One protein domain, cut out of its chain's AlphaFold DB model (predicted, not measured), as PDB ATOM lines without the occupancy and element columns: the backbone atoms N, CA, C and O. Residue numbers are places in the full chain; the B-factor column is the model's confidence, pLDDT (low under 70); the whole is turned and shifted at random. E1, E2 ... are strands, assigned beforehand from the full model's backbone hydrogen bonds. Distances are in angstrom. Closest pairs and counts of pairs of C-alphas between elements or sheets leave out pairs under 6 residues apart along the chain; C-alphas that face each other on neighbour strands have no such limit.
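What this domain is: This is residues 3 to 50 of the 341 residues of an uncharacterized protein of Gammaproteobacteria bacterium (UniProt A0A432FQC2). With little regular structure, the printed part is an open V: one leg is a single extended stretch, residues 10 to 23, with E1 at its far end, and the other is a narrow two-stranded ribbon, E2 and E3 going out, E4 and E5 coming back. It has 48 residues, no named helix and five strands, E1 to E5 in order, holding 19 residues: all strand, in antiparallel sheets E2 - E5 and E3 - E4. It is extended, radius of gyration of the C-alphas 15.3 A, spanning 44 by 22 by 16 A.

Where its parts are: E1, residues 7 to 9, begins at C-alpha 7 (34.891, -24.626, -6.479). E2 is residues 24 to 28, 12.9 A long; E3 is 32 to 34; E4 is 39 to 41. E5, residues 45 to 49, 12.6 A, ends at (26.638, 12.152, -16.695).

How they stand to each other: E1 pairs with no named strand and is apart from E2 to E5. E2 and E5 are antiparallel at 153 degrees; N 26 and O 47 are 2.8 A apart. The hairpin E3 and E4 is antiparallel at 172 degrees; N 33 and O 40 are 2.8 A apart.

The domain as a whole: The farthest C-alphas, Gly 6 and Arg 22, are 45.4 A apart. The printed part has no cut; link E1 to E2 is long. No printed residue is under 70 in pLDDT.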
ATOM      1  N   ILE A   3      38.825 -19.258  -6.172       76.88
ATOM      2  CA  ILE A   3      38.098 -20.274  -5.409       76.88
ATOM      3  C   ILE A   3      36.905 -19.585  -4.757       76.88
ATOM      4  O   ILE A   3      37.076 -18.645  -3.978       76.88
ATOM      5  N   ARG A   4      35.698 -20.048  -5.076       70.75
ATOM      6  CA  ARG A   4      34.461 -19.577  -4.451       70.75
ATOM      7  C   ARG A   4      33.623 -20.790  -4.071       70.75
ATOM      8  O   ARG A   4      33.441 -21.685  -4.889       70.75
ATOM      9  N   ASP A   5      33.196 -20.852  -2.812       77.62
ATOM     10  CA  ASP A   5      32.427 -21.973  -2.249       77.62
ATOM     11  C   ASP A   5      33.069 -23.355  -2.505       77.62
ATOM     12  O   ASP A   5      32.399 -24.331  -2.837       77.62
ATOM     13  N   GLY A   6      34.403 -23.431  -2.407       84.56
ATOM     14  CA  GLY A   6      35.170 -24.665  -2.618       84.56
ATOM     15  C   GLY A   6      35.270 -25.130  -4.077       84.56
ATOM     16  O   GLY A   6      35.803 -26.206  -4.329       84.56
ATOM     17  N   ARG A   7      34.784 -24.340  -5.043       80.38
ATOM     18  CA  ARG A   7      34.891 -24.626  -6.479       80.38
ATOM     19  C   ARG A   7      35.887 -23.682  -7.137       80.38
ATOM     20  O   ARG A   7      35.844 -22.468  -6.923       80.38
ATOM     21  N   GLU A   8      36.771 -24.240  -7.956       83.06
ATOM     22  CA  GLU A   8      37.625 -23.443  -8.829       83.06
ATOM     23  C   GLU A   8      36.785 -22.844  -9.954       83.06
ATOM     24  O   GLU A   8      36.132 -23.555 -10.719       83.06
ATOM     25  N   MET A   9      36.795 -21.518 -10.046       81.25
ATOM     26  CA  MET A   9      36.111 -20.783 -11.097       81.25
ATOM     27  C   MET A   9      37.126 -20.064 -11.982       81.25
ATOM     28  O   MET A   9      38.105 -19.468 -11.509       81.25
ATOM     29  N   GLU A  10      36.875 -20.087 -13.286       78.81
ATOM     30  CA  GLU A  10      37.535 -19.191 -14.225       78.81
ATOM     31  C   GLU A  10      36.970 -17.778 -14.034       78.81
ATOM     32  O   GLU A  10      35.757 -17.569 -14.046       78.81
ATOM     33  N   LEU A  11      37.855 -16.807 -13.801       80.06
ATOM     34  CA  LEU A  11      37.478 -15.401 -13.705       80.06
ATOM     35  C   LEU A  11      37.705 -14.764 -15.069       80.06
ATOM     36  O   LEU A  11      38.847 -14.677 -15.519       80.06
ATOM     37  N   VAL A  12      36.625 -14.286 -15.675       77.88
ATOM     38  CA  VAL A  12      36.672 -13.443 -16.868       77.88
ATOM     39  C   VAL A  12      36.369 -12.015 -16.427       77.88
ATOM     40  O   VAL A  12      35.297 -11.743 -15.889       77.88
ATOM     41  N   GLU A  13      37.327 -11.111 -16.616       80.62
ATOM     42  CA  GLU A  13      37.178  -9.687 -16.311       80.62
ATOM     43  C   GLU A  13      37.205  -8.885 -17.617       80.62
ATOM     44  O   GLU A  13      38.141  -9.003 -18.406       80.62
ATOM     45  N   GLU A  14      36.197  -8.038 -17.823       79.25
ATOM     46  CA  GLU A  14      36.164  -7.078 -18.924       79.25
ATOM     47  C   GLU A  14      36.197  -5.651 -18.381       79.25
ATOM     48  O   GLU A  14      35.388  -5.266 -17.531       79.25
ATOM     49  N   ARG A  15      37.120  -4.842 -18.904       78.69
ATOM     50  CA  ARG A  15      37.228  -3.420 -18.575       78.69
ATOM     51  C   ARG A  15      36.751  -2.579 -19.742       78.69
ATOM     52  O   ARG A  15      37.161  -2.785 -20.880       78.69
ATOM     53  N   TRP A  16      35.918  -1.597 -19.425       80.88
ATOM     54  CA  TRP A  16      35.283  -0.723 -20.400       80.88
ATOM     55  C   TRP A  16      35.658   0.728 -20.113       80.88
ATOM     56  O   TRP A  16      35.538   1.190 -18.979       80.88
ATOM     57  N   LEU A  17      36.059   1.454 -21.156       83.38
ATOM     58  CA  LEU A  17      36.155   2.912 -21.144       83.38
ATOM     59  C   LEU A  17      34.899   3.499 -21.781       83.38
ATOM     60  O   LEU A  17      34.482   3.086 -22.863       83.38
ATOM     61  N   LEU A  18      34.297   4.472 -21.106       86.38
ATOM     62  CA  LEU A  18      33.069   5.123 -21.547       86.38
ATOM     63  C   LEU A  18      33.352   6.597 -21.820       86.38
ATOM     64  O   LEU A  18      33.823   7.310 -20.936       86.38
ATOM     65  N   PHE A  19      32.992   7.063 -23.018       87.06
ATOM     66  CA  PHE A  19      33.119   8.465 -23.434       87.06
ATOM     67  C   PHE A  19      31.741   9.053 -23.760       87.06
ATOM     68  O   PHE A  19      31.338   9.083 -24.930       87.06
ATOM     69  N   PRO A  20      30.975   9.496 -22.747       89.19
ATOM     70  CA  PRO A  20      29.680  10.114 -22.980       89.19
ATOM     71  C   PRO A  20      29.811  11.370 -23.844       89.19
ATOM     72  O   PRO A  20      30.640  12.233 -23.572       89.19
ATOM     73  N   GLN A  21      28.960  11.491 -24.862       85.62
ATOM     74  CA  GLN A  21      28.956  12.647 -25.769       85.62
ATOM     75  C   GLN A  21      28.060  13.795 -25.274       85.62
ATOM     76  O   GLN A  21      28.112  14.898 -25.811       85.62
ATOM     77  N   ARG A  22      27.197  13.537 -24.278       90.19
ATOM     78  CA  ARG A  22      26.245  14.501 -23.706       90.19
ATOM     79  C   ARG A  22      26.059  14.250 -22.212       90.19
ATOM     80  O   ARG A  22      26.214  13.118 -21.750       90.19
ATOM     81  N   SER A  23      25.711  15.301 -21.472       93.75
ATOM     82  CA  SER A  23      25.258  15.191 -20.085       93.75
ATOM     83  C   SER A  23      23.850  14.598 -20.011       93.75
ATOM     84  O   SER A  23      23.087  14.654 -20.978       93.75
ATOM     85  N   GLY A  24      23.504  14.030 -18.856       96.25
ATOM     86  CA  GLY A  24      22.203  13.407 -18.632       96.25
ATOM     87  C   GLY A  24      22.283  11.934 -18.221       96.25
ATOM     88  O   GLY A  24      23.371  11.407 -17.963       96.25
ATOM     89  N   PRO A  25      21.122  11.270 -18.119       96.38
ATOM     90  CA  PRO A  25      21.057   9.856 -17.791       96.38
ATOM     91  C   PRO A  25      21.653   9.011 -18.926       96.38
ATOM     92  O   PRO A  25      21.310   9.176 -20.094       96.38
ATOM     93  N   LEU A  26      22.521   8.070 -18.567       94.88
ATOM     94  CA  LEU A  26      23.122   7.085 -19.459       94.88
ATOM     95  C   LEU A  26      22.811   5.695 -18.912       94.88
ATOM     96  O   LEU A  26      23.208   5.359 -17.799       94.88
ATOM     97  N   THR A  27      22.107   4.875 -19.687       94.12
ATOM     98  CA  THR A  27      21.852   3.480 -19.311       94.12
ATOM     99  C   THR A  27      22.811   2.577 -20.066       94.12
ATOM    100  O   THR A  27      22.761   2.501 -21.291       94.12
ATOM    101  N   LEU A  28      23.677   1.893 -19.328       91.56
ATOM    102  CA  LEU A  28      24.475   0.792 -19.839       91.56
ATOM    103  C   LEU A  28      23.598  -0.465 -19.867       91.56
ATOM    104  O   LEU A  28      22.972  -0.784 -18.847       91.56
ATOM    105  N   PRO A  29      23.523  -1.171 -21.004       91.81
ATOM    106  CA  PRO A  29      22.765  -2.407 -21.083       91.81
ATOM    107  C   PRO A  29      23.343  -3.452 -20.125       91.81
ATOM    108  O   PRO A  29      24.524  -3.422 -19.780       91.81
ATOM    109  N   ALA A  30      22.490  -4.384 -19.706       91.25
ATOM    110  CA  ALA A  30      22.922  -5.543 -18.941       91.25
ATOM    111  C   ALA A  30      23.996  -6.323 -19.719       91.25
ATOM    112  O   ALA A  30      23.767  -6.616 -20.898       91.25
ATOM    113  N   PRO A  31      25.125  -6.696 -19.089       88.94
ATOM    114  CA  PRO A  31      26.075  -7.602 -19.716       88.94
ATOM    115  C   PRO A  31      25.406  -8.961 -19.935       88.94
ATOM    116  O   PRO A  31      24.598  -9.413 -19.118       88.94
ATOM    117  N   VAL A  32      25.736  -9.605 -21.049       89.81
ATOM    118  CA  VAL A  32      25.206 -10.919 -21.416       89.81
ATOM    119  C   VAL A  32      26.375 -11.867 -21.602       89.81
ATOM    120  O   VAL A  32      27.295 -11.575 -22.360       89.81
ATOM    121  N   PHE A  33      26.313 -13.012 -20.933       85.56
ATOM    122  CA  PHE A  33      27.263 -14.099 -21.084       85.56
ATOM    123  C   PHE A  33      26.515 -15.344 -21.557       85.56
ATOM    124  O   PHE A  33      25.640 -15.859 -20.861       85.56
ATOM    125  N   SER A  34      26.821 -15.813 -22.762       87.44
ATOM    126  CA  SER A  34      26.130 -16.942 -23.388       87.44
ATOM    127  C   SER A  34      27.119 -17.987 -23.882       87.44
ATOM    128  O   SER A  34      28.105 -17.644 -24.531       87.44
ATOM    129  N   GLY A  35      26.809 -19.254 -23.633       86.06
ATOM    130  CA  GLY A  35      27.516 -20.410 -24.169       86.06
ATOM    131  C   GLY A  35      26.540 -21.378 -24.829       86.06
ATOM    132  O   GLY A  35      25.365 -21.067 -25.001       86.06
ATOM    133  N   ARG A  36      27.024 -22.570 -25.191       88.38
ATOM    134  CA  ARG A  36      26.189 -23.596 -25.839       88.38
ATOM    135  C   ARG A  36      24.968 -23.981 -24.992       88.38
ATOM    136  O   ARG A  36      23.887 -24.135 -25.545       88.38
ATOM    137  N   ASP A  37      25.155 -24.075 -23.676       90.25
ATOM    138  CA  ASP A  37      24.172 -24.637 -22.739       90.25
ATOM    139  C   ASP A  37      23.768 -23.646 -21.623       90.25
ATOM    140  O   ASP A  37      23.122 -24.028 -20.650       90.25
ATOM    141  N   PHE A  38      24.152 -22.366 -21.725       81.69
ATOM    142  CA  PHE A  38      23.809 -21.355 -20.719       81.69
ATOM    143  C   PHE A  38      23.600 -19.963 -21.322       81.69
ATOM    144  O   PHE A  38      24.249 -19.571 -22.293       81.69
ATOM    145  N   TYR A  39      22.725 -19.190 -20.683       89.75
ATOM    146  CA  TYR A  39      22.500 -17.773 -20.944       89.75
ATOM    147  C   TYR A  39      22.379 -17.057 -19.603       89.75
ATOM    148  O   TYR A  39      21.452 -17.309 -18.834       89.75
ATOM    149  N   LEU A  40      23.327 -16.175 -19.315       87.69
ATOM    150  CA  LEU A  40      23.351 -15.352 -18.119       87.69
ATOM    151  C   LEU A  40      23.227 -13.896 -18.549       87.69
ATOM    152  O   LEU A  40      23.976 -13.416 -19.399       87.69
ATOM    153  N   LYS A  41      22.277 -13.188 -17.952       91.62
ATOM    154  CA  LYS A  41      22.095 -11.755 -18.143       91.62
ATOM    155  C   LYS A  41      22.269 -11.083 -16.794       91.62
ATOM    156  O   LYS A  41      21.630 -11.481 -15.827       91.62
ATOM    157  N   GLY A  42      23.162 -10.105 -16.737       90.25
ATOM    158  CA  GLY A  42      23.338  -9.277 -15.555       90.25
ATOM    159  C   GLY A  42      22.266  -8.196 -15.445       90.25
ATOM    160  O   GLY A  42      21.282  -8.171 -16.184       90.25
ATOM    161  N   GLU A  43      22.512  -7.242 -14.558       93.44
ATOM    162  CA  GLU A  43      21.653  -6.072 -14.395       93.44
ATOM    163  C   GLU A  43      22.162  -4.892 -15.239       93.44
ATOM    164  O   GLU A  43      23.378  -4.674 -15.326       93.44
ATOM    165  N   PRO A  44      21.270  -4.105 -15.873       93.75
ATOM    166  CA  PRO A  44      21.664  -2.869 -16.533       93.75
ATOM    167  C   PRO A  44      22.143  -1.850 -15.499       93.75
ATOM    168  O   PRO A  44      21.649  -1.791 -14.371       93.75
ATOM    169  N   ARG A  45      23.073  -0.980 -15.897       94.12
ATOM    170  CA  ARG A  45      23.631   0.035 -14.998       94.12
ATOM    171  C   ARG A  45      23.226   1.426 -15.448       94.12
ATOM    172  O   ARG A  45      23.528   1.833 -16.564       94.12
ATOM    173  N   ARG A  46      22.562   2.180 -14.574       94.75
ATOM    174  CA  ARG A  46      22.230   3.587 -14.834       94.75
ATOM    175  C   ARG A  46      23.324   4.485 -14.269       94.75
ATOM    176  O   ARG A  46      23.715   4.346 -13.115       94.75
ATOM    177  N   LEU A  47      23.805   5.398 -15.097       94.12
ATOM    178  CA  LEU A  47      24.793   6.415 -14.773       94.12
ATOM    179  C   LEU A  47      24.174   7.795 -14.995       94.12
ATOM    180  O   LEU A  47      23.345   7.973 -15.885       94.12
ATOM    181  N   GLN A  48      24.606   8.782 -14.216       95.94
ATOM    182  CA  GLN A  48      24.255  10.182 -14.435       95.94
ATOM    183  C   GLN A  48      25.506  10.943 -14.875       95.94
ATOM    184  O   GLN A  48      26.411  11.187 -14.074       95.94
ATOM    185  N   VAL A  49      25.555  11.331 -16.149       94.75
ATOM    186  CA  VAL A  49      26.638  12.152 -16.695       94.75
ATOM    187  C   VAL A  49      26.393  13.594 -16.273       94.75
ATOM    188  O   VAL A  49      25.353  14.184 -16.578       94.75
ATOM    189  N   ARG A  50      27.346  14.158 -15.529       92.81
ATOM    190  CA  ARG A  50      27.247  15.529 -15.024       92.81
ATOM    191  C   ARG A  50      27.424  16.538 -16.165       92.81
ATOM    192  O   ARG A  50      28.196  16.270 -17.087       92.81
TER     193      ARG A  50